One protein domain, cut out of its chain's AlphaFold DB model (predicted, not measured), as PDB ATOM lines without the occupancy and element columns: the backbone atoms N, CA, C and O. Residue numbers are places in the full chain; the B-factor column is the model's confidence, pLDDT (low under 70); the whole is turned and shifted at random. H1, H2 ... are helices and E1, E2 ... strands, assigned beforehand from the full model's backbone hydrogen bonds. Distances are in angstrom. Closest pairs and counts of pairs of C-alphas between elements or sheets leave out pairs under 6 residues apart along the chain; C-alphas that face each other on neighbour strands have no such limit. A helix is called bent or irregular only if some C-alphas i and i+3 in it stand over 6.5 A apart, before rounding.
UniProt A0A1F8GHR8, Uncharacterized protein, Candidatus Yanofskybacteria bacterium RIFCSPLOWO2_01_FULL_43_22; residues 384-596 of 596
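Overview. This is residues 384 to 596 of the 596 residues of an uncharacterized protein of Candidatus Yanofskybacteria bacterium RIFCSPLOWO2_01_FULL_43_22 (UniProt A0A1F8GHR8). A body of crossed helices fills one end of the domain, and a head made mostly of loops, with the short helix H10 and part of the long stretch 542 to 578, fills the other, where a small strand hairpin of E1 and E2 also lies. In the body H2, H4 and H5 pack on residues 491 to 501 of the long, kinked helix H7, H8 and H9 pack on its residues 502 to 510, H3 crosses H7 and H11, H1 packs on H3, and H11 runs beside H8. The printed part has 213 residues, with two named strands followed along the chain by eleven named helices; the sheet, E1 - E2, is antiparallel. The class is mostly helix, though under half of the residues, 104 of 213, are in named elements. The whole is compact, with a radius of gyration of the C-alphas of 17.5 A and spans of 54 by 36 by 31 A.

Along the chain. The sheet has E1, residues 384 to 386, with C-alpha 384 at (52.988, 155.377, 5.446), and E2, residues 389 to 392. The longest helix is H7, residues 488 to 510, 29.3 A long, with C-alpha 488 at (29.267, 161.376, -25.952). It has a kink of 35 degrees near residue 504 and is irregular, with C-alphas 489 and 492 7.5 A apart. Before it come H1, residues 406 to 411, H2, residues 413 to 420, 10.4 A, H3, residues 431 to 443, 17.7 A, H4, residues 464 to 468, H5, residues 471 to 474, and H6, residues 482 to 485. After it come H8, residues 514 to 523, 13.9 A, H9, residues 525 to 528, H10, residues 538 to 541, and H11, residues 579 to 594, 23.8 A, which ends with C-alpha 594 at (53.699, 157.212, -23.455). H11 is neither bent nor irregular, but only just: C-alphas 583 and 586 are 6.2 A apart.

Arrangement. E1 and E2 are a hairpin, antiparallel at 152 degrees, with N 384 and O 391 at 2.9 A and N 391 and O 384 at 2.8 A, within hydrogen-bond range. The closest C-alphas of E2 and H11 are those of Asp 391 and Ala 579, 7.8 A. H11 touches H8, closest C-alphas Ala 519 and Ala 585 at 4.9 A, opposite ways at a shallow tilt of 33 degrees, only just short of steep. H11 touches H3 at Ser 437 and Cys 591, their closest C-alphas, 5.2 A, at a steep tilt of 51 degrees, opposite ways. The hub is H7, touching six helices, among them H2, with the C-alphas of Gly 419 and Glu 492 closest at 4.2 A and a steep tilt of 50 degrees, the same way. With its residues 502 to 510 alone H7 touches H8, closest C-alphas Cys 510 and Gln 516 at 5.5 A, about perpendicular at 79 degrees. H1 touches residues 436 to 440 of H3 alone, closest C-alphas Val 409 and Ala 440 at 6.2 A. H6 and H4 are close but not clearly touching, with the C-alphas of Pro 464 and Phe 482 closest at 6.6 A. H10 touches no helix. Every O i to N i+4 pair is within hydrogen-bond range in H1, H2, H3, H4 and H8, against 14 of 19 in H7 and 9 of 12 in H11; H5, H6, H9 and H10 are too short for such a pair.

Size, cuts and confidence. The two C-alphas farthest apart, those of Thr 477 and Gly 542, are 55.6 A apart. The printed part has no cut and ends at residue 596, the chain's last. The links E2 to H1, H3 to H4 and H10 to H11 are long, with 13, 20 and 37 residues. The mean pLDDT of the printed part is 79.1; it is under 70 in residues 384 to 406, 532 to 554, 562 to 577 and 595 to 596.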
ATOM      1  N   CYS A 384      53.687 155.106   4.201       61.41
ATOM      2  CA  CYS A 384      52.988 155.377   5.446       61.41
ATOM      3  C   CYS A 384      51.833 154.366   5.558       61.41
ATOM      4  O   CYS A 384      51.120 154.135   4.586       61.41
ATOM      5  N   THR A 385      51.688 153.690   6.697       56.50
ATOM      6  CA  THR A 385      50.693 152.614   6.854       56.50
ATOM      7  C   THR A 385      49.516 153.118   7.675       56.50
ATOM      8  O   THR A 385      49.705 153.599   8.791       56.50
ATOM      9  N   PHE A 386      48.300 152.965   7.151       49.88
ATOM     10  CA  PHE A 386      47.063 153.288   7.859       49.88
ATOM     11  C   PHE A 386      46.169 152.049   7.942       49.88
ATOM     12  O   PHE A 386      45.926 151.399   6.929       49.88
ATOM     13  N   GLY A 387      45.727 151.668   9.147       50.12
ATOM     14  CA  GLY A 387      44.831 150.515   9.339       50.12
ATOM     15  C   GLY A 387      45.348 149.169   8.794       50.12
ATOM     16  O   GLY A 387      44.565 148.239   8.649       50.12
ATOM     17  N   GLY A 388      46.646 149.061   8.476       50.97
ATOM     18  CA  GLY A 388      47.262 147.890   7.837       50.97
ATOM     19  C   GLY A 388      47.493 148.001   6.320       50.97
ATOM     20  O   GLY A 388      48.189 147.149   5.775       50.97
ATOM     21  N   ALA A 389      46.996 149.043   5.640       52.00
ATOM     22  CA  ALA A 389      47.236 149.274   4.213       52.00
ATOM     23  C   ALA A 389      48.343 150.333   3.986       52.00
ATOM     24  O   ALA A 389      48.261 151.428   4.554       52.00
ATOM     25  N   PRO A 390      49.385 150.046   3.181       62.09
ATOM     26  CA  PRO A 390      50.428 151.020   2.865       62.09
ATOM     27  C   PRO A 390      49.951 152.053   1.823       62.09
ATOM     28  O   PRO A 390      49.486 151.688   0.743       62.09
ATOM     29  N   ASP A 391      50.106 153.350   2.117       64.44
ATOM     30  CA  ASP A 391      50.120 154.427   1.122       64.44
ATOM     31  C   ASP A 391      51.571 154.710   0.722       64.44
ATOM     32  O   ASP A 391      52.413 155.083   1.543       64.44
ATOM     33  N   THR A 392      51.874 154.478  -0.550       62.66
ATOM     34  CA  THR A 392      53.200 154.656  -1.146       62.66
ATOM     35  C   THR A 392      53.220 155.951  -1.940       62.66
ATOM     36  O   THR A 392      52.424 156.114  -2.870       62.66
ATOM     37  N   LEU A 393      54.163 156.844  -1.640       61.31
ATOM     38  CA  LEU A 393      54.414 157.987  -2.508       61.31
ATOM     39  C   LEU A 393      55.076 157.495  -3.801       61.31
ATOM     40  O   LEU A 393      56.248 157.122  -3.809       61.31
ATOM     41  N   SER A 394      54.317 157.473  -4.898       60.84
ATOM     42  CA  SER A 394      54.867 157.167  -6.217       60.84
ATOM     43  C   SER A 394      55.353 158.449  -6.870       60.84
ATOM     44  O   SER A 394      54.563 159.226  -7.402       60.84
ATOM     45  N   CYS A 395      56.663 158.677  -6.834       57.44
ATOM     46  CA  CYS A 395      57.272 159.821  -7.507       57.44
ATOM     47  C   CYS A 395      57.753 159.545  -8.925       57.44
ATOM     48  O   CYS A 395      58.163 160.480  -9.611       57.44
ATOM     49  N   SER A 396      57.665 158.290  -9.360       59.03
ATOM     50  CA  SER A 396      57.902 157.892 -10.738       59.03
ATOM     51  C   SER A 396      56.567 157.755 -11.479       59.03
ATOM     52  O   SER A 396      55.579 157.341 -10.851       59.03
ATOM     53  N   PRO A 397      56.527 158.062 -12.787       61.84
ATOM     54  CA  PRO A 397      55.415 157.694 -13.644       61.84
ATOM     55  C   PRO A 397      55.166 156.189 -13.525       61.84
ATOM     56  O   PRO A 397      56.021 155.373 -13.859       61.84
ATOM     57  N   VAL A 398      53.999 155.813 -13.016       63.94
ATOM     58  CA  VAL A 398      53.614 154.410 -12.844       63.94
ATOM     59  C   VAL A 398      52.401 154.119 -13.705       63.94
ATOM     60  O   VAL A 398      51.464 154.913 -13.763       63.94
ATOM     61  N   ASN A 399      52.393 152.936 -14.312       62.97
ATOM     62  CA  ASN A 399      51.223 152.367 -14.970       62.97
ATOM     63  C   ASN A 399      50.647 151.226 -14.115       62.97
ATOM     64  O   ASN A 399      50.852 150.053 -14.435       62.97
ATOM     65  N   PRO A 400      49.982 151.515 -12.985       52.12
ATOM     66  CA  PRO A 400      49.369 150.475 -12.186       52.12
ATOM     67  C   PRO A 400      48.073 150.048 -12.884       52.12
ATOM     68  O   PRO A 400      47.023 150.654 -12.687       52.12
ATOM     69  N   GLY A 401      48.151 149.009 -13.716       53.19
ATOM     70  CA  GLY A 401      46.971 148.270 -14.176       53.19
ATOM     71  C   GLY A 401      46.508 148.491 -15.618       53.19
ATOM     72  O   GLY A 401      45.453 147.979 -15.965       53.19
ATOM     73  N   GLY A 402      47.257 149.186 -16.483       55.75
ATOM     74  CA  GLY A 402      46.919 149.254 -17.915       55.75
ATOM     75  C   GLY A 402      45.836 150.276 -18.296       55.75
ATOM     76  O   GLY A 402      45.355 150.254 -19.425       55.75
ATOM     77  N   ASN A 403      45.498 151.211 -17.403       59.72
ATOM     78  CA  ASN A 403      44.433 152.214 -17.597       59.72
ATOM     79  C   ASN A 403      44.786 153.342 -18.584       59.72
ATOM     80  O   ASN A 403      43.973 154.212 -18.868       59.72
ATOM     81  N   CYS A 404      45.981 153.322 -19.163       68.31
ATOM     82  CA  CYS A 404      46.367 154.189 -20.271       68.31
ATOM     83  C   CYS A 404      45.794 153.665 -21.613       68.31
ATOM     84  O   CYS A 404      46.512 153.552 -22.608       68.31
ATOM     85  N   ALA A 405      44.509 153.285 -21.636       63.41
ATOM     86  CA  ALA A 405      43.846 152.664 -22.783       63.41
ATOM     87  C   ALA A 405      43.611 153.687 -23.909       63.41
ATOM     88  O   ALA A 405      42.538 154.273 -24.053       63.41
ATOM     89  N   ALA A 406      44.648 153.885 -24.726       64.81
ATOM     90  CA  ALA A 406      44.681 154.834 -25.833       64.81
ATOM     91  C   ALA A 406      43.494 154.699 -26.789       64.81
ATOM     92  O   ALA A 406      43.034 155.697 -27.330       64.81
ATOM     93  N   SER A 407      43.028 153.470 -27.045       70.31
ATOM     94  CA  SER A 407      42.119 153.194 -28.160       70.31
ATOM     95  C   SER A 407      40.746 153.835 -27.972       70.31
ATOM     96  O   SER A 407      40.257 154.462 -28.904       70.31
ATOM     97  N   ALA A 408      40.154 153.745 -26.777       79.62
ATOM     98  CA  ALA A 408      38.848 154.336 -26.493       79.62
ATOM     99  C   ALA A 408      38.911 155.870 -26.506       79.62
ATOM    100  O   ALA A 408      38.087 156.519 -27.144       79.62
ATOM    101  N   VAL A 409      39.948 156.451 -25.893       87.56
ATOM    102  CA  VAL A 409      40.185 157.903 -25.938       87.56
ATOM    103  C   VAL A 409      40.430 158.380 -27.372       87.56
ATOM    104  O   VAL A 409      39.928 159.427 -27.780       87.56
ATOM    105  N   ASN A 410      41.172 157.603 -28.169       86.56
ATOM    106  CA  ASN A 410      41.517 157.973 -29.537       86.56
ATOM    107  C   ASN A 410      40.317 158.029 -30.475       86.56
ATOM    108  O   ASN A 410      40.335 158.865 -31.382       86.56
ATOM    109  N   THR A 411      39.275 157.228 -30.235       90.06
ATOM    110  CA  THR A 411      38.006 157.301 -30.976       90.06
ATOM    111  C   THR A 411      37.383 158.700 -30.917       90.06
ATOM    112  O   THR A 411      36.717 159.116 -31.859       90.06
ATOM    113  N   HIS A 412      37.664 159.470 -29.861       91.69
ATOM    114  CA  HIS A 412      37.142 160.823 -29.659       91.69
ATOM    115  C   HIS A 412      38.173 161.933 -29.928       91.69
ATOM    116  O   HIS A 412      37.937 163.092 -29.597       91.69
ATOM    117  N   SER A 413      39.310 161.619 -30.567       90.94
ATOM    118  CA  SER A 413      40.386 162.596 -30.814       90.94
ATOM    119  C   SER A 413      39.918 163.846 -31.554       90.94
ATOM    120  O   SER A 413      40.374 164.934 -31.225       90.94
ATOM    121  N   ALA A 414      39.030 163.696 -32.539       90.88
ATOM    122  CA  ALA A 414      38.533 164.820 -33.330       90.88
ATOM    123  C   ALA A 414      37.764 165.828 -32.461       90.88
ATOM    124  O   ALA A 414      38.059 167.015 -32.525       90.88
ATOM    125  N   ALA A 415      36.869 165.344 -31.593       95.00
ATOM    126  CA  ALA A 415      36.121 166.181 -30.655       95.00
ATOM    127  C   ALA A 415      37.052 166.854 -29.633       95.00
ATOM    128  O   ALA A 415      36.918 168.042 -29.364       95.00
ATOM    129  N   ILE A 416      38.055 166.133 -29.114       95.12
ATOM    130  CA  ILE A 416      39.043 166.716 -28.190       95.12
ATOM    131  C   ILE A 416      39.848 167.823 -28.886       95.12
ATOM    132  O   ILE A 416      40.050 168.886 -28.308       95.12
ATOM    133  N   ILE A 417      40.306 167.599 -30.121       91.25
ATOM    134  CA  ILE A 417      41.062 168.597 -30.896       91.25
ATOM    135  C   ILE A 417      40.194 169.825 -31.192       91.25
ATOM    136  O   ILE A 417      40.661 170.946 -31.003       91.25
ATOM    137  N   ALA A 418      38.946 169.620 -31.618       92.69
ATOM    138  CA  ALA A 418      38.005 170.701 -31.894       92.69
ATOM    139  C   ALA A 418      37.718 171.533 -30.634       92.69
ATOM    140  O   ALA A 418      37.865 172.753 -30.658       92.69
ATOM    141  N   GLY A 419      37.443 170.862 -29.513       95.19
ATOM    142  CA  GLY A 419      37.125 171.499 -28.238       95.19
ATOM    143  C   GLY A 419      38.304 172.253 -27.632       95.19
ATOM    144  O   GLY A 419      38.140 173.336 -27.074       95.19
ATOM    145  N   VAL A 420      39.522 171.721 -27.775       94.44
ATOM    146  CA  VAL A 420      40.737 172.456 -27.397       94.44
ATOM    147  C   VAL A 420      40.920 173.680 -28.292       94.44
ATOM    148  O   VAL A 420      41.244 174.754 -27.788       94.44
ATOM    149  N   GLY A 421      40.727 173.547 -29.606       93.81
ATOM    150  CA  GLY A 421      40.898 174.637 -30.561       93.81
ATOM    151  C   GLY A 421      42.252 175.339 -30.391       93.81
ATOM    152  O   GLY A 421      43.308 174.730 -30.534       93.81
ATOM    153  N   ASN A 422      42.218 176.629 -30.040       85.00
ATOM    154  CA  ASN A 422      43.413 177.450 -29.787       85.00
ATOM    155  C   ASN A 422      43.762 177.594 -28.293       85.00
ATOM    156  O   ASN A 422      44.581 178.443 -27.925       85.00
ATOM    157  N   ILE A 423      43.121 176.828 -27.406       85.31
ATOM    158  CA  ILE A 423      43.369 176.900 -25.968       85.31
ATOM    159  C   ILE A 423      44.756 176.330 -25.679       85.31
ATOM    160  O   ILE A 423      44.994 175.128 -25.733       85.31
ATOM    161  N   ASN A 424      45.667 177.224 -25.311       87.00
ATOM    162  CA  ASN A 424      46.947 176.868 -24.730       87.00
ATOM    163  C   ASN A 424      46.810 176.899 -23.202       87.00
ATOM    164  O   ASN A 424      46.730 177.985 -22.622       87.00
ATOM    165  N   VAL A 425      46.752 175.724 -22.559       85.38
ATOM    166  CA  VAL A 425      46.700 175.628 -21.089       85.38
ATOM    167  C   VAL A 425      47.902 176.325 -20.469       85.38
ATOM    168  O   VAL A 425      47.741 177.104 -19.532       85.38
ATOM    169  N   CYS A 426      49.098 176.063 -21.001       80.81
ATOM    170  CA  CYS A 426      50.324 176.742 -20.614       80.81
ATOM    171  C   CYS A 426      51.497 176.416 -21.557       80.81
ATOM    172  O   CYS A 426      51.519 175.389 -22.237       80.81
ATOM    173  N   GLY A 427      52.516 177.285 -21.563       74.69
ATOM    174  CA  GLY A 427      53.702 177.116 -22.406       74.69
ATOM    175  C   GLY A 427      54.417 175.785 -22.153       74.69
ATOM    176  O   GLY A 427      54.939 175.565 -21.065       74.69
ATOM    177  N   GLY A 428      54.459 174.923 -23.176       71.12
ATOM    178  CA  GLY A 428      55.118 173.609 -23.130       71.12
ATOM    179  C   GLY A 428      54.283 172.403 -22.823       71.12
ATOM    180  O   GLY A 428      54.815 171.297 -22.807       71.12
ATOM    181  N   ILE A 429      52.984 172.600 -22.675       82.44
ATOM    182  CA  ILE A 429      52.043 171.502 -22.591       82.44
ATOM    183  C   ILE A 429      51.305 171.381 -23.915       82.44
ATOM    184  O   ILE A 429      50.653 172.319 -24.375       82.44
ATOM    185  N   ASP A 430      51.378 170.192 -24.509       87.81
ATOM    186  CA  ASP A 430      50.429 169.800 -25.537       87.81
ATOM    187  C   ASP A 430      49.079 169.574 -24.846       87.81
ATOM    188  O   ASP A 430      48.876 168.607 -24.109       87.81
ATOM    189  N   THR A 431      48.168 170.529 -25.036       93.06
ATOM    190  CA  THR A 431      46.875 170.552 -24.343       93.06
ATOM    191  C   THR A 431      45.998 169.373 -24.760       93.06
ATOM    192  O   THR A 431      45.342 168.775 -23.908       93.06
ATOM    193  N   VAL A 432      46.032 168.976 -26.037       92.69
ATOM    194  CA  VAL A 432      45.278 167.817 -26.534       92.69
ATOM    195  C   VAL A 432      45.813 166.545 -25.886       92.69
ATOM    196  O   VAL A 432      45.048 165.745 -25.349       92.69
ATOM    197  N   LYS A 433      47.134 166.373 -25.884       90.38
ATOM    198  CA  LYS A 433      47.801 165.218 -25.282       90.38
ATOM    199  C   LYS A 433      47.580 165.140 -23.769       90.38
ATOM    200  O   LYS A 433      47.342 164.048 -23.246       90.38
ATOM    201  N   LEU A 434      47.579 166.275 -23.067       93.50
ATOM    202  CA  LEU A 434      47.244 166.341 -21.641       93.50
ATOM    203  C   LEU A 434      45.796 165.916 -21.387       93.50
ATOM    204  O   LEU A 434      45.568 165.034 -20.563       93.50
ATOM    205  N   LEU A 435      44.830 166.481 -22.116       95.75
ATOM    206  CA  LEU A 435      43.421 166.119 -21.956       95.75
ATOM    207  C   LEU A 435      43.166 164.644 -22.257       95.75
ATOM    208  O   LEU A 435      42.476 163.977 -21.493       95.75
ATOM    209  N   LYS A 436      43.762 164.095 -23.317       92.75
ATOM    210  CA  LYS A 436      43.659 162.659 -23.602       92.75
ATOM    211  C   LYS A 436      44.206 161.799 -22.458       92.75
ATOM    212  O   LYS A 436      43.638 160.757 -22.144       92.75
ATOM    213  N   SER A 437      45.290 162.240 -21.822       91.25
ATOM    214  CA  SER A 437      45.893 161.546 -20.678       91.25
ATOM    215  C   SER A 437      45.003 161.606 -19.433       91.25
ATOM    216  O   SER A 437      44.890 160.611 -18.720       91.25
ATOM    217  N   ILE A 438      44.330 162.740 -19.209       93.62
ATOM    218  CA  ILE A 438      43.313 162.905 -18.161       93.62
ATOM    219  C   ILE A 438      42.127 161.977 -18.435       93.62
ATOM    220  O   ILE A 438      41.807 161.151 -17.590       93.62
ATOM    221  N   ALA A 439      41.534 162.019 -19.630       92.81
ATOM    222  CA  ALA A 439      40.391 161.174 -19.985       92.81
ATOM    223  C   ALA A 439      40.695 159.670 -19.883       92.81
ATOM    224  O   ALA A 439      39.853 158.890 -19.436       92.81
ATOM    225  N   ALA A 440      41.906 159.248 -20.260       88.69
ATOM    226  CA  ALA A 440      42.329 157.859 -20.105       88.69
ATOM    227  C   ALA A 440      42.289 157.426 -18.629       88.69
ATOM    228  O   ALA A 440      41.808 156.340 -18.316       88.69
ATOM    229  N   ASN A 441      42.733 158.293 -17.718       88.00
ATOM    230  CA  ASN A 441      42.758 157.982 -16.295       88.00
ATOM    231  C   ASN A 441      41.394 158.169 -15.601       88.00
ATOM    232  O   ASN A 441      41.073 157.383 -14.716       88.00
ATOM    233  N   GLU A 442      40.608 159.173 -15.995       89.44
ATOM    234  CA  GLU A 442      39.312 159.509 -15.384       89.44
ATOM    235  C   GLU A 442      38.192 158.557 -15.804       89.44
ATOM    236  O   GLU A 442      37.420 158.079 -14.979       89.44
ATOM    237  N   SER A 443      38.100 158.262 -17.100       89.56
ATOM    238  CA  SER A 443      36.964 157.526 -17.658       89.56
ATOM    239  C   SER A 443      37.370 156.302 -18.468       89.56
ATOM    240  O   SER A 443      36.503 155.557 -18.930       89.56
ATOM    241  N   SER A 444      38.674 156.091 -18.692       87.19
ATOM    242  CA  SER A 444      39.174 155.121 -19.677       87.19
ATOM    243  C   SER A 444      38.565 155.338 -21.072       87.19
ATOM    244  O   SER A 444      38.393 154.389 -21.835       87.19
ATOM    245  N   GLY A 445      38.211 156.587 -21.401       87.94
ATOM    246  CA  GLY A 445      37.557 156.963 -22.657       87.94
ATOM    247  C   GLY A 445      36.051 156.695 -22.717       87.94
ATOM    248  O   GLY A 445      35.493 156.659 -23.811       87.94
ATOM    249  N   ARG A 446      35.381 156.474 -21.580       88.31
ATOM    250  CA  ARG A 446      33.927 156.247 -21.514       88.31
ATOM    251  C   ARG A 446      33.187 157.565 -21.297       88.31
ATOM    252  O   ARG A 446      33.509 158.306 -20.380       88.31
ATOM    253  N   CYS A 447      32.145 157.837 -22.080       85.69
ATOM    254  CA  CYS A 447      31.368 159.072 -21.915       85.69
ATOM    255  C   CYS A 447      30.305 158.979 -20.813       85.69
ATOM    256  O   CYS A 447      29.991 159.987 -20.207       85.69
ATOM    257  N   SER A 448      29.737 157.794 -20.565       87.31
ATOM    258  CA  SER A 448      28.652 157.600 -19.592       87.31
ATOM    259  C   SER A 448      29.180 156.873 -18.360       87.31
ATOM    260  O   SER A 448      29.167 155.639 -18.277       87.31
ATOM    261  N   ILE A 449      29.749 157.651 -17.445       85.19
ATOM    262  CA  ILE A 449      30.279 157.177 -16.171       85.19
ATOM    263  C   ILE A 449      30.173 158.303 -15.141       85.19
ATOM    264  O   ILE A 449      30.572 159.437 -15.399       85.19
ATOM    265  N   ILE A 450      29.608 157.975 -13.985       83.69
ATOM    266  CA  ILE A 450      29.547 158.844 -12.808       83.69
ATOM    267  C   ILE A 450      30.584 158.305 -11.822       83.69
ATOM    268  O   ILE A 450      30.692 157.082 -11.673       83.69
ATOM    269  N   ALA A 451      31.342 159.195 -11.186       81.38
ATOM    270  CA  ALA A 451      32.299 158.825 -10.155       81.38
ATOM    271  C   ALA A 451      31.612 158.083  -9.002       81.38
ATOM    272  O   ALA A 451      30.428 158.277  -8.727       81.38
ATOM    273  N   GLU A 452      32.370 157.249  -8.290       78.06
ATOM    274  CA  GLU A 452      31.854 156.493  -7.140       78.06
ATOM    275  C   GLU A 452      31.324 157.404  -6.020       78.06
ATOM    276  O   GLU A 452      30.406 157.018  -5.300       78.06
ATOM    277  N   ASP A 453      31.873 158.617  -5.895       75.50
ATOM    278  CA  ASP A 453      31.421 159.638  -4.946       75.50
ATOM    279  C   ASP A 453      30.159 160.394  -5.405       75.50
ATOM    280  O   ASP A 453      29.551 161.113  -4.615       75.50
ATOM    281  N   GLY A 454      29.736 160.213  -6.661       84.62
ATOM    282  CA  GLY A 454      28.583 160.891  -7.244       84.62
ATOM    283  C   GLY A 454      28.780 162.389  -7.483       84.62
ATOM    284  O   GLY A 454      27.797 163.078  -7.742       84.62
ATOM    285  N   GLU A 455      30.006 162.915  -7.393       86.56
ATOM    286  CA  GLU A 455      30.269 164.356  -7.512       86.56
ATOM    287  C   GLU A 455      30.664 164.785  -8.929       86.56
ATOM    288  O   GLU A 455      30.580 165.967  -9.269       86.56
ATOM    289  N   SER A 456      31.096 163.842  -9.765       90.88
ATOM    290  CA  SER A 456      31.579 164.112 -11.119       90.88
ATOM    291  C   SER A 456      31.091 163.083 -12.135       90.88
ATOM    292  O   SER A 456      30.716 161.964 -11.780       90.88
ATOM    293  N   ALA A 457      31.035 163.475 -13.410       93.44
ATOM    294  CA  ALA A 457      30.606 162.589 -14.486       93.44
ATOM    295  C   ALA A 457      31.241 162.923 -15.834       93.44
ATOM    296  O   ALA A 457      31.855 163.975 -16.035       93.44
ATOM    297  N   GLY A 458      31.034 162.019 -16.785       93.19
ATOM    298  CA  GLY A 458      31.389 162.237 -18.172       93.19
ATOM    299  C   GLY A 458      32.808 161.825 -18.526       93.19
ATOM    300  O   GLY A 458      33.551 161.253 -17.722       93.19
ATOM    301  N   PHE A 459      33.188 162.156 -19.758       94.25
ATOM    302  CA  PHE A 459      34.443 161.736 -20.378       94.25
ATOM    303  C   PHE A 459      35.683 162.230 -19.619       94.25
ATOM    304  O   PHE A 459      36.702 161.539 -19.579       94.25
ATOM    305  N   PHE A 460      35.576 163.398 -18.985       95.94
ATOM    306  CA  PHE A 460      36.638 164.008 -18.184       95.94
ATOM    307  C   PHE A 460      36.354 164.018 -16.672       95.94
ATOM    308  O   PHE A 460      37.117 164.637 -15.941       95.94
ATOM    309  N   GLN A 461      35.281 163.367 -16.199       94.50
ATOM    310  CA  GLN A 461      34.848 163.425 -14.789       94.50
ATOM    311  C   GLN A 461      34.773 164.870 -14.262       94.50
ATOM    312  O   GLN A 461      35.357 165.238 -13.244       94.50
ATOM    313  N   LEU A 462      34.035 165.724 -14.974       95.88
ATOM    314  CA  LEU A 462      33.805 167.102 -14.542       95.88
ATOM    315  C   LEU A 462      32.719 167.140 -13.462       95.88
ATOM    316  O   LEU A 462      31.750 166.380 -13.513       95.88
ATOM    317  N   LYS A 463      32.845 168.069 -12.512       94.06
ATOM    318  CA  LYS A 463      31.752 168.405 -11.593       94.06
ATOM    319  C   LYS A 463      30.790 169.393 -12.273       94.06
ATOM    320  O   LYS A 463      31.284 170.344 -12.891       94.06
ATOM    321  N   PRO A 464      29.455 169.216 -12.193       94.00
ATOM    322  CA  PRO A 464      28.490 170.101 -12.858       94.00
ATOM    323  C   PRO A 464      28.654 171.587 -12.511       94.00
ATOM    324  O   PRO A 464      28.608 172.449 -13.390       94.00
ATOM    325  N   ASP A 465      28.909 171.889 -11.238       92.50
ATOM    326  CA  ASP A 465      29.135 173.242 -10.726       92.50
ATOM    327  C   ASP A 465      30.408 173.868 -11.314       92.50
ATOM    328  O   ASP A 465      30.368 174.980 -11.840       92.50
ATOM    329  N   VAL A 466      31.522 173.130 -11.315       89.75
ATOM    330  CA  VAL A 466      32.798 173.578 -11.892       89.75
ATOM    331  C   VAL A 466      32.682 173.757 -13.404       89.75
ATOM    332  O   VAL A 466      33.154 174.760 -13.937       89.75
ATOM    333  N   ALA A 467      32.043 172.822 -14.108       94.12
ATOM    334  CA  ALA A 467      31.854 172.900 -15.554       94.12
ATOM    335  C   ALA A 467      30.988 174.103 -15.955       94.12
ATOM    336  O   ALA A 467      31.305 174.813 -16.914       94.12
ATOM    337  N   THR A 468      29.947 174.391 -15.170       96.19
ATOM    338  CA  THR A 468      29.055 175.536 -15.384       96.19
ATOM    339  C   THR A 468      29.801 176.872 -15.346       96.19
ATOM    340  O   THR A 468      29.459 177.769 -16.117       96.19
ATOM    341  N   LEU A 469      30.876 177.001 -14.554       93.75
ATOM    342  CA  LEU A 469      31.698 178.223 -14.507       93.75
ATOM    343  C   LEU A 469      32.375 178.561 -15.846       93.75
ATOM    344  O   LEU A 469      32.667 179.728 -16.106       93.75
ATOM    345  N   TYR A 470      32.636 177.562 -16.695       94.69
ATOM    346  CA  TYR A 470      33.370 177.738 -17.956       94.69
ATOM    347  C   TYR A 470      32.503 177.579 -19.203       94.69
ATOM    348  O   TYR A 470      32.979 177.826 -20.309       94.69
ATOM    349  N   LYS A 471      31.226 177.222 -19.040       93.81
ATOM    350  CA  LYS A 471      30.327 176.864 -20.141       93.81
ATOM    351  C   LYS A 471      30.208 177.955 -21.217       93.81
ATOM    352  O   LYS A 471      30.265 177.662 -22.408       93.81
ATOM    353  N   SER A 472      30.160 179.228 -20.812       93.12
ATOM    354  CA  SER A 472      30.052 180.369 -21.734       93.12
ATOM    355  C   SER A 472      31.304 180.580 -22.587       93.12
ATOM    356  O   SER A 472      31.193 180.962 -23.749       93.12
ATOM    357  N   GLN A 473      32.491 180.278 -22.049       93.31
ATOM    358  CA  GLN A 473      33.757 180.348 -22.794       93.31
ATOM    359  C   GLN A 473      33.843 179.263 -23.876       93.31
ATOM    360  O   GLN A 473      34.644 179.388 -24.797       93.31
ATOM    361  N   CYS A 474      32.998 178.238 -23.766       94.75
ATOM    362  CA  CYS A 474      32.927 177.091 -24.658       94.75
ATOM    363  C   CYS A 474      31.652 177.062 -25.507       94.75
ATOM    364  O   CYS A 474      31.357 176.045 -26.120       94.75
ATOM    365  N   GLY A 475      30.878 178.155 -25.535       94.31
ATOM    366  CA  GLY A 475      29.660 178.247 -26.346       94.31
ATOM    367  C   GLY A 475      28.497 177.371 -25.867       94.31
ATOM    368  O   GLY A 475      27.512 177.231 -26.586       94.31
ATOM    369  N   VAL A 476      28.573 176.809 -24.658       94.50
ATOM    370  CA  VAL A 476      27.534 175.935 -24.107       94.50
ATOM    371  C   VAL A 476      26.400 176.774 -23.530       94.50
ATOM    372  O   VAL A 476      26.570 177.499 -22.544       94.50
ATOM    373  N   THR A 477      25.225 176.647 -24.136       94.19
ATOM    374  CA  THR A 477      23.991 177.316 -23.698       94.19
ATOM    375  C   THR A 477      23.116 176.420 -22.825       94.19
ATOM    376  O   THR A 477      22.368 176.932 -21.991       94.19
ATOM    377  N   GLU A 478      23.247 175.098 -22.964       93.19
ATOM    378  CA  GLU A 478      22.553 174.110 -22.142       93.19
ATOM    379  C   GLU A 478      22.927 174.223 -20.648       93.19
ATOM    380  O   GLU A 478      23.945 174.808 -20.243       93.19
ATOM    381  N   THR A 479      22.068 173.661 -19.800       94.62
ATOM    382  CA  THR A 479      22.406 173.386 -18.403       94.62
ATOM    383  C   THR A 479      23.364 172.204 -18.362       94.62
ATOM    384  O   THR A 479      23.117 171.184 -19.002       94.62
ATOM    385  N   ILE A 480      24.456 172.343 -17.611       94.44
ATOM    386  CA  ILE A 480      25.403 171.251 -17.401       94.44
ATOM    387  C   ILE A 480      25.013 170.543 -16.110       94.44
ATOM    388  O   ILE A 480      25.268 171.042 -15.018       94.44
ATOM    389  N   ASP A 481      24.397 169.377 -16.252       94.69
ATOM    390  CA  ASP A 481      24.114 168.435 -15.176       94.69
ATOM    391  C   ASP A 481      24.802 167.084 -15.457       94.69
ATOM    392  O   ASP A 481      25.535 166.916 -16.440       94.69
ATOM    393  N   PHE A 482      24.583 166.092 -14.592       93.00
ATOM    394  CA  PHE A 482      25.132 164.752 -14.807       93.00
ATOM    395  C   PHE A 482      24.608 164.083 -16.084       93.00
ATOM    396  O   PHE A 482      25.306 163.244 -16.652       93.00
ATOM    397  N   ALA A 483      23.406 164.428 -16.555       93.12
ATOM    398  CA  ALA A 483      22.869 163.875 -17.791       93.12
ATOM    399  C   ALA A 483      23.616 164.444 -19.003       93.12
ATOM    400  O   ALA A 483      24.037 163.672 -19.863       93.12
ATOM    401  N   TRP A 484      23.856 165.757 -19.029       96.19
ATOM    402  CA  TRP A 484      24.624 166.443 -20.068       96.19
ATOM    403  C   TRP A 484      26.073 165.943 -20.139       96.19
ATOM    404  O   TRP A 484      26.584 165.656 -21.225       96.19
ATOM    405  N   LEU A 485      26.724 165.769 -18.982       96.12
ATOM    406  CA  LEU A 485      28.097 165.259 -18.899       96.12
ATOM    407  C   LEU A 485      28.222 163.806 -19.377       96.12
ATOM    408  O   LEU A 485      29.256 163.425 -19.921       96.12
ATOM    409  N   ASN A 486      27.173 162.998 -19.218       95.06
ATOM    410  CA  ASN A 486      27.188 161.588 -19.608       95.06
ATOM    411  C   ASN A 486      26.968 161.335 -21.110       95.06
ATOM    412  O   ASN A 486      26.975 160.173 -21.538       95.06
ATOM    413  N   ARG A 487      26.757 162.380 -21.920       93.50
ATOM    414  CA  ARG A 487      26.551 162.234 -23.365       93.50
ATOM    415  C   ARG A 487      27.887 162.261 -24.121       93.50
ATOM    416  O   ARG A 487      28.770 163.056 -23.821       93.50
ATOM    417  N   CYS A 488      28.055 161.386 -25.116       92.81
ATOM    418  CA  CYS A 488      29.267 161.376 -25.952       92.81
ATOM    419  C   CYS A 488      29.301 162.511 -26.986       92.81
ATOM    420  O   CYS A 488      30.369 162.824 -27.508       92.81
ATOM    421  N   ASP A 489      28.148 163.085 -27.328       95.00
ATOM    422  CA  ASP A 489      28.041 164.188 -28.285       95.00
ATOM    423  C   ASP A 489      28.539 165.518 -27.706       95.00
ATOM    424  O   ASP A 489      28.865 166.406 -28.479       95.00
ATOM    425  N   THR A 490      28.689 165.626 -26.379       96.50
ATOM    426  CA  THR A 490      29.187 166.832 -25.694       96.50
ATOM    427  C   THR A 490      30.694 166.812 -25.419       96.50
ATOM    428  O   THR A 490      31.203 167.643 -24.668       96.50
ATOM    429  N   ILE A 491      31.451 165.845 -25.959       96.12
ATOM    430  CA  ILE A 491      32.891 165.703 -25.655       96.12
ATOM    431  C   ILE A 491      33.696 166.917 -26.125       96.12
ATOM    432  O   ILE A 491      34.677 167.275 -25.474       96.12
ATOM    433  N   GLU A 492      33.300 167.544 -27.229       97.69
ATOM    434  CA  GLU A 492      33.946 168.758 -27.728       97.69
ATOM    435  C   GLU A 492      33.836 169.887 -26.694       97.69
ATOM    436  O   GLU A 492      34.838 170.456 -26.249       97.69
ATOM    437  N   GLU A 493      32.627 170.135 -26.207       98.00
ATOM    438  CA  GLU A 493      32.332 171.135 -25.192       98.00
ATOM    439  C   GLU A 493      32.990 170.783 -23.851       98.00
ATOM    440  O   GLU A 493      33.587 171.647 -23.203       98.00
ATOM    441  N   GLN A 494      32.950 169.510 -23.444       98.06
ATOM    442  CA  GLN A 494      33.631 169.040 -22.238       98.06
ATOM    443  C   GLN A 494      35.154 169.229 -22.335       98.06
ATOM    444  O   GLN A 494      35.779 169.634 -21.353       98.06
ATOM    445  N   ALA A 495      35.760 168.984 -23.502       98.25
ATOM    446  CA  ALA A 495      37.188 169.196 -23.729       98.25
ATOM    447  C   ALA A 495      37.548 170.684 -23.638       98.25
ATOM    448  O   ALA A 495      38.525 171.038 -22.973       98.25
ATOM    449  N   CYS A 496      36.727 171.562 -24.220       98.50
ATOM    450  CA  CYS A 496      36.888 173.003 -24.058       98.50
ATOM    451  C   CYS A 496      36.813 173.419 -22.580       98.50
ATOM    452  O   CYS A 496      37.671 174.169 -22.099       98.50
ATOM    453  N   ILE A 497      35.825 172.914 -21.835       98.50
ATOM    454  CA  ILE A 497      35.631 173.227 -20.413       98.50
ATOM    455  C   ILE A 497      36.830 172.746 -19.592       98.50
ATOM    456  O   ILE A 497      37.376 173.518 -18.803       98.50
ATOM    457  N   ALA A 498      37.289 171.512 -19.807       98.25
ATOM    458  CA  ALA A 498      38.442 170.950 -19.110       98.25
ATOM    459  C   ALA A 498      39.731 171.739 -19.402       98.25
ATOM    460  O   ALA A 498      40.466 172.084 -18.473       98.25
ATOM    461  N   ALA A 499      39.987 172.093 -20.668       98.00
ATOM    462  CA  ALA A 499      41.129 172.927 -21.047       98.00
ATOM    463  C   ALA A 499      41.043 174.329 -20.423       98.00
ATOM    464  O   ALA A 499      42.036 174.864 -19.925       98.00
ATOM    465  N   THR A 500      39.850 174.920 -20.408       97.19
ATOM    466  CA  THR A 500      39.607 176.248 -19.839       97.19
ATOM    467  C   THR A 500      39.786 176.252 -18.322       97.19
ATOM    468  O   THR A 500      40.423 177.162 -17.788       97.19
ATOM    469  N   TYR A 501      39.297 175.222 -17.630       97.25
ATOM    470  CA  TYR A 501      39.516 175.023 -16.199       97.25
ATOM    471  C   TYR A 501      41.009 174.915 -15.874       97.25
ATOM    472  O   TYR A 501      41.515 175.651 -15.021       97.25
ATOM    473  N   LEU A 502      41.730 174.063 -16.609       96.81
ATOM    474  CA  LEU A 502      43.172 173.899 -16.454       96.81
ATOM    475  C   LEU A 502      43.914 175.225 -16.652       96.81
ATOM    476  O   LEU A 502      44.722 175.608 -15.810       96.81
ATOM    477  N   ARG A 503      43.613 175.957 -17.728       94.38
ATOM    478  CA  ARG A 503      44.248 177.244 -18.041       94.38
ATOM    479  C   ARG A 503      43.974 178.305 -16.975       94.38
ATOM    480  O   ARG A 503      44.896 178.966 -16.509       94.38
ATOM    481  N   ASN A 504      42.705 178.493 -16.620       91.25
ATOM    482  CA  ASN A 504      42.272 179.657 -15.849       91.25
ATOM    483  C   ASN A 504      42.454 179.469 -14.338       91.25
ATOM    484  O   ASN A 504      42.673 180.452 -13.635       91.25
ATOM    485  N   SER A 505      42.368 178.232 -13.841       91.31
ATOM    486  CA  SER A 505      42.358 177.957 -12.397       91.31
ATOM    487  C   SER A 505      43.534 177.126 -11.910       91.31
ATOM    488  O   SER A 505      43.889 177.218 -10.736       91.31
ATOM    489  N   ILE A 506      44.154 176.325 -12.779       93.12
ATOM    490  CA  ILE A 506      45.157 175.341 -12.359       93.12
ATOM    491  C   ILE A 506      46.573 175.742 -12.778       93.12
ATOM    492  O   ILE A 506      47.483 175.676 -11.957       93.12
ATOM    493  N   ALA A 507      46.780 176.218 -14.005       86.50
ATOM    494  CA  ALA A 507      48.112 176.500 -14.541       86.50
ATOM    495  C   ALA A 507      48.883 177.569 -13.751       86.50
ATOM    496  O   ALA A 507      50.092 177.445 -13.577       86.50
ATOM    497  N   GLY A 508      48.201 178.589 -13.222       84.75
ATOM    498  CA  GLY A 508      48.834 179.596 -12.362       84.75
ATOM    499  C   GLY A 508      49.393 178.985 -11.066       84.75
ATOM    500  O   GLY A 508      50.604 179.028 -10.856       84.75
ATOM    501  N   PRO A 509      48.547 178.376 -10.214       80.12
ATOM    502  CA  PRO A 509      48.982 177.749  -8.961       80.12
ATOM    503  C   PRO A 509      49.906 176.538  -9.142       80.12
ATOM    504  O   PRO A 509      50.772 176.289  -8.309       80.12
ATOM    505  N   CYS A 510      49.714 175.761 -10.209       82.06
ATOM    506  CA  CYS A 510      50.419 174.502 -10.421       82.06
ATOM    507  C   CYS A 510      51.628 174.609 -11.353       82.06
ATOM    508  O   CYS A 510      52.440 173.683 -11.397       82.06
ATOM    509  N   GLY A 511      51.806 175.715 -12.066       81.38
ATOM    510  CA  GLY A 511      52.819 175.817 -13.107       81.38
ATOM    511  C   GLY A 511      52.543 174.897 -14.303       81.38
ATOM    512  O   GLY A 511      51.470 174.310 -14.446       81.38
ATOM    513  N   CYS A 512      53.545 174.787 -15.173       81.12
ATOM    514  CA  CYS A 512      53.394 174.291 -16.542       81.12
ATOM    515  C   CYS A 512      54.016 172.900 -16.741       81.12
ATOM    516  O   CYS A 512      54.841 172.694 -17.629       81.12
ATOM    517  N   ASP A 513      53.664 171.957 -15.872       82.19
ATOM    518  CA  ASP A 513      54.148 170.577 -15.919       82.19
ATOM    519  C   ASP A 513      52.963 169.602 -15.885       82.19
ATOM    520  O   ASP A 513      52.014 169.811 -15.127       82.19
ATOM    521  N   ALA A 514      52.999 168.545 -16.703       86.19
ATOM    522  CA  ALA A 514      51.859 167.645 -16.892       86.19
ATOM    523  C   ALA A 514      51.432 166.969 -15.580       86.19
ATOM    524  O   ALA A 514      50.240 166.887 -15.283       86.19
ATOM    525  N   ARG A 515      52.401 166.550 -14.759       86.19
ATOM    526  CA  ARG A 515      52.143 165.935 -13.453       86.19
ATOM    527  C   ARG A 515      51.481 166.925 -12.507       86.19
ATOM    528  O   ARG A 515      50.531 166.590 -11.806       86.19
ATOM    529  N   GLN A 516      51.971 168.159 -12.492       86.38
ATOM    530  CA  GLN A 516      51.449 169.200 -11.618       86.38
ATOM    531  C   GLN A 516      50.059 169.691 -12.026       86.38
ATOM    532  O   GLN A 516      49.206 169.908 -11.167       86.38
ATOM    533  N   LEU A 517      49.809 169.824 -13.327       92.12
ATOM    534  CA  LEU A 517      48.484 170.129 -13.858       92.12
ATOM    535  C   LEU A 517      47.498 168.999 -13.559       92.12
ATOM    536  O   LEU A 517      46.380 169.280 -13.143       92.12
ATOM    537  N   ALA A 518      47.919 167.738 -13.683       92.81
ATOM    538  CA  ALA A 518      47.105 166.590 -13.294       92.81
ATOM    539  C   ALA A 518      46.790 166.591 -11.790       92.81
ATOM    540  O   ALA A 518      45.653 166.341 -11.392       92.81
ATOM    541  N   ALA A 519      47.771 166.925 -10.946       89.38
ATOM    542  CA  ALA A 519      47.553 167.061  -9.510       89.38
ATOM    543  C   ALA A 519      46.524 168.153  -9.190       89.38
ATOM    544  O   ALA A 519      45.642 167.947  -8.362       89.38
ATOM    545  N   GLY A 520      46.608 169.297  -9.870       92.25
ATOM    546  CA  GLY A 520      45.640 170.376  -9.715       92.25
ATOM    547  C   GLY A 520      44.268 170.078 -10.321       92.25
ATOM    548  O   GLY A 520      43.274 170.552  -9.790       92.25
ATOM    549  N   TYR A 521      44.187 169.270 -11.380       95.31
ATOM    550  CA  TYR A 521      42.913 168.831 -11.953       95.31
ATOM    551  C   TYR A 521      42.124 167.977 -10.954       95.31
ATOM    552  O   TYR A 521      40.957 168.245 -10.696       95.31
ATOM    553  N   ASN A 522      42.794 167.000 -10.333       91.50
ATOM    554  CA  ASN A 522      42.173 166.096  -9.367       91.50
ATOM    555  C   ASN A 522      41.993 166.726  -7.973       91.50
ATOM    556  O   ASN A 522      40.949 166.573  -7.350       91.50
ATOM    557  N   GLY A 523      43.012 167.422  -7.461       87.62
ATOM    558  CA  GLY A 523      43.029 167.973  -6.100       87.62
ATOM    559  C   GLY A 523      42.661 169.459  -5.996       87.62
ATOM    560  O   GLY A 523      42.721 170.038  -4.906       87.62
ATOM    561  N   GLY A 524      42.329 170.105  -7.115       89.50
ATOM    562  CA  GLY A 524      42.127 171.550  -7.208       89.50
ATOM    563  C   GLY A 524      43.423 172.363  -7.060       89.50
ATOM    564  O   GLY A 524      44.484 171.858  -6.692       89.50
ATOM    565  N   ALA A 525      43.332 173.679  -7.271       86.62
ATOM    566  CA  ALA A 525      44.465 174.608  -7.148       86.62
ATOM    567  C   ALA A 525      45.198 174.528  -5.790       86.62
ATOM    568  O   ALA A 525      46.415 174.707  -5.711       86.62
ATOM    569  N   GLY A 526      44.463 174.224  -4.713       84.19
ATOM    570  CA  GLY A 526      45.019 174.072  -3.367       84.19
ATOM    571  C   GLY A 526      46.023 172.922  -3.239       84.19
ATOM    572  O   GLY A 526      46.935 173.018  -2.417       84.19
ATOM    573  N   ALA A 527      45.917 171.883  -4.078       83.06
ATOM    574  CA  ALA A 527      46.874 170.779  -4.125       83.06
ATOM    575  C   ALA A 527      48.295 171.280  -4.395       83.06
ATOM    576  O   ALA A 527      49.256 170.815  -3.781       83.06
ATOM    577  N   CYS A 528      48.414 172.266  -5.282       82.00
ATOM    578  CA  CYS A 528      49.682 172.808  -5.752       82.00
ATOM    579  C   CYS A 528      50.264 173.908  -4.868       82.00
ATOM    580  O   CYS A 528      51.375 174.365  -5.123       82.00
ATOM    581  N   SER A 529      49.539 174.324  -3.830       80.50
ATOM    582  CA  SER A 529      50.075 175.255  -2.843       80.50
ATOM    583  C   SER A 529      51.276 174.641  -2.123       80.50
ATOM    584  O   SER A 529      51.368 173.418  -1.976       80.50
ATOM    585  N   VAL A 530      52.178 175.495  -1.639       74.19
ATOM    586  CA  VAL A 530      53.304 175.074  -0.798       74.19
ATOM    587  C   VAL A 530      52.769 174.379   0.450       74.19
ATOM    588  O   VAL A 530      51.798 174.822   1.073       74.19
ATOM    589  N   SER A 531      53.387 173.263   0.814       71.69
ATOM    590  CA  SER A 531      53.044 172.549   2.031       71.69
ATOM    591  C   SER A 531      53.496 173.327   3.263       71.69
ATOM    592  O   SER A 531      54.688 173.558   3.462       71.69
ATOM    593  N   ALA A 532      52.549 173.656   4.145       65.81
ATOM    594  CA  ALA A 532      52.845 174.244   5.453       65.81
ATOM    595  C   ALA A 532      53.704 173.318   6.338       65.81
ATOM    596  O   ALA A 532      54.395 173.791   7.235       65.81
ATOM    597  N   ASN A 533      53.677 172.012   6.059       62.44
ATOM    598  CA  ASN A 533      54.378 170.989   6.832       62.44
ATOM    599  C   ASN A 533      55.790 170.697   6.293       62.44
ATOM    600  O   ASN A 533      56.507 169.920   6.918       62.44
ATOM    601  N   CYS A 534      56.173 171.263   5.136       58.69
ATOM    602  CA  CYS A 534      57.423 170.956   4.427       58.69
ATOM    603  C   CYS A 534      58.018 172.206   3.740       58.69
ATOM    604  O   CYS A 534      58.163 172.250   2.519       58.69
ATOM    605  N   GLY A 535      58.330 173.245   4.521       53.50
ATOM    606  CA  GLY A 535      58.969 174.470   4.020       53.50
ATOM    607  C   GLY A 535      60.477 174.326   3.718       53.50
ATOM    608  O   GLY A 535      61.097 173.338   4.113       53.50
ATOM    609  N   PRO A 536      61.104 175.332   3.074       49.41
ATOM    610  CA  PRO A 536      62.514 175.300   2.641       49.41
ATOM    611  C   PRO A 536      63.554 175.166   3.774       49.41
ATOM    612  O   PRO A 536      64.720 174.891   3.506       49.41
ATOM    613  N   SER A 537      63.153 175.309   5.039       47.12
ATOM    614  CA  SER A 537      63.976 175.083   6.239       47.12
ATOM    615  C   SER A 537      63.855 173.667   6.836       47.12
ATOM    616  O   SER A 537      64.324 173.423   7.944       47.12
ATOM    617  N   ALA A 538      63.292 172.713   6.090       49.56
ATOM    618  CA  ALA A 538      63.075 171.309   6.465       49.56
ATOM    619  C   ALA A 538      64.304 170.518   6.979       49.56
ATOM    620  O   ALA A 538      64.142 169.419   7.515       49.56
ATOM    621  N   ALA A 539      65.519 171.066   6.885       43.91
ATOM    622  CA  ALA A 539      66.724 170.482   7.471       43.91
ATOM    623  C   ALA A 539      66.645 170.321   9.008       43.91
ATOM    624  O   ALA A 539      67.353 169.485   9.567       43.91
ATOM    625  N   SER A 540      65.778 171.073   9.702       46.84
ATOM    626  CA  SER A 540      65.618 170.973  11.162       46.84
ATOM    627  C   SER A 540      64.779 169.780  11.643       46.84
ATOM    628  O   SER A 540      64.789 169.501  12.838       46.84
ATOM    629  N   ASP A 541      64.087 169.062  10.748       48.59
ATOM    630  CA  ASP A 541      63.174 167.952  11.096       48.59
ATOM    631  C   ASP A 541      63.796 166.551  10.923       48.59
ATOM    632  O   ASP A 541      63.103 165.535  10.817       48.59
ATOM    633  N   GLY A 542      65.130 166.474  10.863       54.66
ATOM    634  CA  GLY A 542      65.854 165.201  10.782       54.66
ATOM    635  C   GLY A 542      65.570 164.390   9.509       54.66
ATOM    636  O   GLY A 542      65.624 163.164   9.556       54.66
ATOM    637  N   GLY A 543      65.236 165.051   8.392       52.38
ATOM    638  CA  GLY A 543      65.030 164.415   7.081       52.38
ATOM    639  C   GLY A 543      63.612 163.898   6.799       52.38
ATOM    640  O   GLY A 543      63.368 163.318   5.746       52.38
ATOM    641  N   ARG A 544      62.627 164.111   7.686       53.25
ATOM    642  CA  ARG A 544      61.246 163.615   7.468       53.25
ATOM    643  C   ARG A 544      60.508 164.305   6.315       53.25
ATOM    644  O   ARG A 544      59.682 163.682   5.656       53.25
ATOM    645  N   CYS A 545      60.860 165.552   6.017       52.38
ATOM    646  CA  CYS A 545      60.369 166.290   4.853       52.38
ATOM    647  C   CYS A 545      61.081 165.929   3.536       52.38
ATOM    648  O   CYS A 545      60.551 166.263   2.478       52.38
ATOM    649  N   ASP A 546      62.226 165.227   3.558       51.38
ATOM    650  CA  ASP A 546      62.910 164.798   2.319       51.38
ATOM    651  C   ASP A 546      62.060 163.812   1.510       51.38
ATOM    652  O   ASP A 546      62.126 163.758   0.280       51.38
ATOM    653  N   VAL A 547      61.182 163.102   2.216       50.50
ATOM    654  CA  VAL A 547      60.150 162.212   1.686       50.50
ATOM    655  C   VAL A 547      59.100 162.952   0.854       50.50
ATOM    656  O   VAL A 547      58.354 162.318   0.126       50.50
ATOM    657  N   CYS A 548      59.022 164.280   0.932       54.78
ATOM    658  CA  CYS A 548      58.053 165.083   0.194       54.78
ATOM    659  C   CYS A 548      58.729 165.902  -0.931       54.78
ATOM    660  O   CYS A 548      58.203 166.928  -1.359       54.78
ATOM    661  N   GLY A 549      59.907 165.473  -1.411       52.19
ATOM    662  CA  GLY A 549      60.618 166.103  -2.538       52.19
ATOM    663  C   GLY A 549      61.902 166.862  -2.174       52.19
ATOM    664  O   GLY A 549      62.171 167.901  -2.776       52.19
ATOM    665  N   GLY A 550      62.699 166.344  -1.230       47.44
ATOM    666  CA  GLY A 550      63.934 166.942  -0.691       47.44
ATOM    667  C   GLY A 550      65.098 167.185  -1.664       47.44
ATOM    668  O   GLY A 550      66.168 166.608  -1.504       47.44
ATOM    669  N   GLN A 551      64.928 168.065  -2.656       48.84
ATOM    670  CA  GLN A 551      66.010 168.566  -3.523       48.84
ATOM    671  C   GLN A 551      65.822 170.038  -3.906       48.84
ATOM    672  O   GLN A 551      65.831 170.415  -5.077       48.84
ATOM    673  N   GLY A 552      65.637 170.891  -2.900       49.09
ATOM    674  CA  GLY A 552      65.718 172.344  -3.078       49.09
ATOM    675  C   GLY A 552      64.550 172.989  -3.832       49.09
ATOM    676  O   GLY A 552      64.662 174.155  -4.202       49.09
ATOM    677  N   ARG A 553      63.434 172.274  -4.042       60.12
ATOM    678  CA  ARG A 553      62.154 172.859  -4.478       60.12
ATOM    679  C   ARG A 553      61.156 172.880  -3.329       60.12
ATOM    680  O   ARG A 553      61.198 172.015  -2.460       60.12
ATOM    681  N   GLU A 554      60.244 173.844  -3.352       62.56
ATOM    682  CA  GLU A 554      59.121 173.871  -2.418       62.56
ATOM    683  C   GLU A 554      58.236 172.637  -2.639       62.56
ATOM    684  O   GLU A 554      57.754 172.388  -3.746       62.56
ATOM    685  N   THR A 555      58.034 171.858  -1.577       70.88
ATOM    686  CA  THR A 555      57.122 170.716  -1.564       70.88
ATOM    687  C   THR A 555      55.684 171.188  -1.708       70.88
ATOM    688  O   THR A 555      55.221 172.037  -0.939       70.88
ATOM    689  N   ARG A 556      54.929 170.586  -2.626       77.75
ATOM    690  CA  ARG A 556      53.496 170.872  -2.762       77.75
ATOM    691  C   ARG A 556      52.674 170.054  -1.780       77.75
ATOM    692  O   ARG A 556      53.054 168.945  -1.412       77.75
ATOM    693  N   ARG A 557      51.511 170.569  -1.371       78.00
ATOM    694  CA  ARG A 557      50.632 169.888  -0.400       78.00
ATOM    695  C   ARG A 557      50.275 168.468  -0.825       78.00
ATOM    696  O   ARG A 557      50.196 167.585   0.028       78.00
ATOM    697  N   TRP A 558      50.079 168.246  -2.122       79.38
ATOM    698  CA  TRP A 558      49.762 166.917  -2.624       79.38
ATOM    699  C   TRP A 558      50.936 165.938  -2.539       79.38
ATOM    700  O   TRP A 558      50.703 164.750  -2.368       79.38
ATOM    701  N   GLU A 559      52.183 166.411  -2.556       75.88
ATOM    702  CA  GLU A 559      53.397 165.582  -2.488       75.88
ATOM    703  C   GLU A 559      53.707 165.098  -1.057       75.88
ATOM    704  O   GLU A 559      54.580 164.255  -0.866       75.88
ATOM    705  N   CYS A 560      52.977 165.579  -0.044       72.75
ATOM    706  CA  CYS A 560      53.181 165.182   1.348       72.75
ATOM    707  C   CYS A 560      52.442 163.894   1.713       72.75
ATOM    708  O   CYS A 560      51.249 163.760   1.444       72.75
ATOM    709  N   LEU A 561      53.102 162.981   2.433       71.50
ATOM    710  CA  LEU A 561      52.443 161.801   3.013       71.50
ATOM    711  C   LEU A 561      51.739 162.095   4.346       71.50
ATOM    712  O   LEU A 561      50.713 161.474   4.630       71.50
ATOM    713  N   TRP A 562      52.243 163.052   5.132       69.19
ATOM    714  CA  TRP A 562      51.776 163.301   6.500       69.19
ATOM    715  C   TRP A 562      51.001 164.610   6.694       69.19
ATOM    716  O   TRP A 562      51.254 165.609   6.016       69.19
ATOM    717  N   ASP A 563      50.082 164.594   7.664       64.62
ATOM    718  CA  ASP A 563      49.067 165.634   7.893       64.62
ATOM    719  C   ASP A 563      49.345 166.573   9.078       64.62
ATOM    720  O   ASP A 563      48.530 167.450   9.387       64.62
ATOM    721  N   ASN A 564      50.490 166.406   9.746       65.94
ATOM    722  CA  ASN A 564      50.854 167.185  10.919       65.94
ATOM    723  C   ASN A 564      52.347 167.513  10.998       65.94
ATOM    724  O   ASN A 564      53.184 166.825  10.421       65.94
ATOM    725  N   ASN A 565      52.671 168.534  11.795       64.06
ATOM    726  CA  ASN A 565      54.044 169.003  12.019       64.06
ATOM    727  C   ASN A 565      54.963 167.944  12.649       64.06
ATOM    728  O   ASN A 565      56.166 168.134  12.695       64.06
ATOM    729  N   SER A 566      54.410 166.854  13.189       64.69
ATOM    730  CA  SER A 566      55.186 165.749  13.769       64.69
ATOM    731  C   SER A 566      55.451 164.602  12.786       64.69
ATOM    732  O   SER A 566      56.147 163.648  13.146       64.69
ATOM    733  N   HIS A 567      54.875 164.672  11.580       65.19
ATOM    734  CA  HIS A 567      54.912 163.662  10.516       65.19
ATOM    735  C   HIS A 567      54.620 162.231  10.986       65.19
ATOM    736  O   HIS A 567      55.327 161.289  10.636       65.19
ATOM    737  N   ASN A 568      53.591 162.053  11.813       65.38
ATOM    738  CA  ASN A 568      53.218 160.733  12.343       65.38
ATOM    739  C   ASN A 568      51.781 160.307  12.003       65.38
ATOM    740  O   ASN A 568      51.385 159.200  12.355       65.38
ATOM    741  N   ILE A 569      51.015 161.147  11.301       65.31
ATOM    742  CA  ILE A 569      49.655 160.835  10.842       65.31
ATOM    743  C   ILE A 569      49.626 160.902   9.315       65.31
ATOM    744  O   ILE A 569      49.990 161.927   8.740       65.31
ATOM    745  N   CYS A 570      49.223 159.810   8.662       69.81
ATOM    746  CA  CYS A 570      49.031 159.760   7.210       69.81
ATOM    747  C   CYS A 570      47.878 160.663   6.778       69.81
ATOM    748  O   CYS A 570      46.851 160.734   7.446       69.81
ATOM    749  N   ASN A 571      48.002 161.254   5.592       67.62
ATOM    750  CA  ASN A 571      46.973 162.115   5.026       67.62
ATOM    751  C   ASN A 571      45.615 161.406   4.806       67.62
ATOM    752  O   ASN A 571      44.616 162.097   4.815       67.62
ATOM    753  N   ALA A 572      45.537 160.078   4.670       58.19
ATOM    754  CA  ALA A 572      44.397 159.329   4.107       58.19
ATOM    755  C   ALA A 572      42.955 159.661   4.589       58.19
ATOM    756  O   ALA A 572      42.040 159.531   3.784       58.19
ATOM    757  N   ASP A 573      42.739 160.151   5.817       45.44
ATOM    758  CA  ASP A 573      41.399 160.193   6.443       45.44
ATOM    759  C   ASP A 573      40.850 161.598   6.753       45.44
ATOM    760  O   ASP A 573      39.867 161.749   7.485       45.44
ATOM    761  N   ARG A 574      41.453 162.665   6.215       51.69
ATOM    762  CA  ARG A 574      40.873 164.014   6.335       51.69
ATOM    763  C   ARG A 574      40.181 164.446   5.037       51.69
ATOM    764  O   ARG A 574      40.724 164.187   3.966       51.69
ATOM    765  N   PRO A 575      39.085 165.232   5.112       49.16
ATOM    766  CA  PRO A 575      38.476 165.927   3.963       49.16
ATOM    767  C   PRO A 575      39.441 166.834   3.171       49.16
ATOM    768  O   PRO A 575      39.070 167.425   2.166       49.16
ATOM    769  N   THR A 576      40.676 166.993   3.650       53.16
ATOM    770  CA  THR A 576      41.750 167.803   3.074       53.16
ATOM    771  C   THR A 576      42.925 166.960   2.559       53.16
ATOM    772  O   THR A 576      44.006 167.505   2.323       53.16
ATOM    773  N   SER A 577      42.756 165.639   2.421       65.19
ATOM    774  CA  SER A 577      43.832 164.740   2.010       65.19
ATOM    775  C   SER A 577      44.011 164.628   0.503       65.19
ATOM    776  O   SER A 577      43.061 164.478  -0.255       65.19
ATOM    777  N   TYR A 578      45.269 164.628   0.070       78.75
ATOM    778  CA  TYR A 578      45.655 164.474  -1.335       78.75
ATOM    779  C   TYR A 578      46.095 163.041  -1.682       78.75
ATOM    780  O   TYR A 578      46.912 162.838  -2.578       78.75
ATOM    781  N   ALA A 579      45.599 162.032  -0.956       75.69
ATOM    782  CA  ALA A 579      46.000 160.633  -1.156       75.69
ATOM    783  C   ALA A 579      45.668 160.113  -2.560       75.69
ATOM    784  O   ALA A 579      46.519 159.514  -3.220       75.69
ATOM    785  N   PHE A 580      44.469 160.421  -3.055       77.88
ATOM    786  CA  PHE A 580      44.082 160.108  -4.429       77.88
ATOM    787  C   PHE A 580      44.937 160.874  -5.439       77.88
ATOM    788  O   PHE A 580      45.487 160.269  -6.358       77.88
ATOM    789  N   THR A 581      45.166 162.166  -5.202       83.62
ATOM    790  CA  THR A 581      45.989 163.026  -6.062       83.62
ATOM    791  C   THR A 581      47.424 162.508  -6.213       83.62
ATOM    792  O   THR A 581      47.962 162.513  -7.321       83.62
ATOM    793  N   ARG A 582      48.024 161.963  -5.141       79.56
ATOM    794  CA  ARG A 582      49.360 161.329  -5.173       79.56
ATOM    795  C   ARG A 582      49.451 160.137  -6.111       79.56
ATOM    796  O   ARG A 582      50.513 159.887  -6.669       79.56
ATOM    797  N   ARG A 583      48.361 159.388  -6.265       79.00
ATOM    798  CA  ARG A 583      48.292 158.235  -7.174       79.00
ATOM    799  C   ARG A 583      47.870 158.657  -8.574       79.00
ATOM    800  O   ARG A 583      48.324 158.061  -9.541       79.00
ATOM    801  N   TYR A 584      47.026 159.679  -8.672       84.88
ATOM    802  CA  TYR A 584      46.477 160.210  -9.912       84.88
ATOM    803  C   TYR A 584      47.541 160.899 -10.777       84.88
ATOM    804  O   TYR A 584      47.740 160.533 -11.933       84.88
ATOM    805  N   ALA A 585      48.270 161.865 -10.212       86.62
ATOM    806  CA  ALA A 585      49.177 162.716 -10.978       86.62
ATOM    807  C   ALA A 585      50.300 161.945 -11.708       86.62
ATOM    808  O   ALA A 585      50.498 162.193 -12.899       86.62
ATOM    809  N   PRO A 586      50.993 160.969 -11.082       79.81
ATOM    810  CA  PRO A 586      52.006 160.164 -11.770       79.81
ATOM    811  C   PRO A 586      51.435 159.249 -12.863       79.81
ATOM    812  O   PRO A 586      52.144 158.915 -13.810       79.81
ATOM    813  N   ARG A 587      50.165 158.827 -12.758       81.94
ATOM    814  CA  ARG A 587      49.506 158.027 -13.807       81.94
ATOM    815  C   ARG A 587      49.231 158.870 -15.039       81.94
ATOM    816  O   ARG A 587      49.544 158.446 -16.146       81.94
ATOM    817  N   VAL A 588      48.705 160.078 -14.847       88.19
ATOM    818  CA  VAL A 588      48.479 161.015 -15.954       88.19
ATOM    819  C   VAL A 588      49.806 161.447 -16.577       88.19
ATOM    820  O   VAL A 588      49.897 161.485 -17.797       88.19
ATOM    821  N   GLU A 589      50.855 161.684 -15.780       86.94
ATOM    822  CA  GLU A 589      52.218 161.935 -16.284       86.94
ATOM    823  C   GLU A 589      52.731 160.760 -17.133       86.94
ATOM    824  O   GLU A 589      53.240 160.972 -18.234       86.94
ATOM    825  N   TYR A 590      52.545 159.519 -16.668       81.56
ATOM    826  CA  TYR A 590      52.898 158.327 -17.441       81.56
ATOM    827  C   TYR A 590      52.119 158.266 -18.759       81.56
ATOM    828  O   TYR A 590      52.718 158.059 -19.817       81.56
ATOM    829  N   CYS A 591      50.799 158.454 -18.713       82.56
ATOM    830  CA  CYS A 591      49.951 158.438 -19.900       82.56
ATOM    831  C   CYS A 591      50.362 159.553 -20.890       82.56
ATOM    832  O   CYS A 591      50.488 159.306 -22.090       82.56
ATOM    833  N   TYR A 592      50.687 160.744 -20.382       86.81
ATOM    834  CA  TYR A 592      51.192 161.862 -21.177       86.81
ATOM    835  C   TYR A 592      52.534 161.529 -21.827       86.81
ATOM    836  O   TYR A 592      52.741 161.843 -22.989       86.81
ATOM    837  N   ALA A 593      53.448 160.849 -21.140       81.44
ATOM    838  CA  ALA A 593      54.738 160.499 -21.727       81.44
ATOM    839  C   ALA A 593      54.657 159.385 -22.794       81.44
ATOM    840  O   ALA A 593      55.521 159.342 -23.666       81.44
ATOM    841  N   ASN A 594      53.652 158.497 -22.738       73.38
ATOM    842  CA  ASN A 594      53.699 157.212 -23.455       73.38
ATOM    843  C   ASN A 594      52.557 156.927 -24.445       73.38
ATOM    844  O   ASN A 594      52.681 155.970 -25.206       73.38
ATOM    845  N   ILE A 595      51.439 157.664 -24.436       64.44
ATOM    846  CA  ILE A 595      50.257 157.262 -25.224       64.44
ATOM    847  C   ILE A 595      50.097 158.022 -26.551       64.44
ATOM    848  O   ILE A 595      49.542 157.462 -27.498       64.44
ATOM    849  N   PHE A 596      50.556 159.271 -26.651       55.75
ATOM    850  CA  PHE A 596      50.263 160.128 -27.810       55.75
ATOM    851  C   PHE A 596      51.458 160.943 -28.269       55.75
ATOM    852  O   PHE A 596      52.306 161.267 -27.409       55.75
TER     853      PHE A 596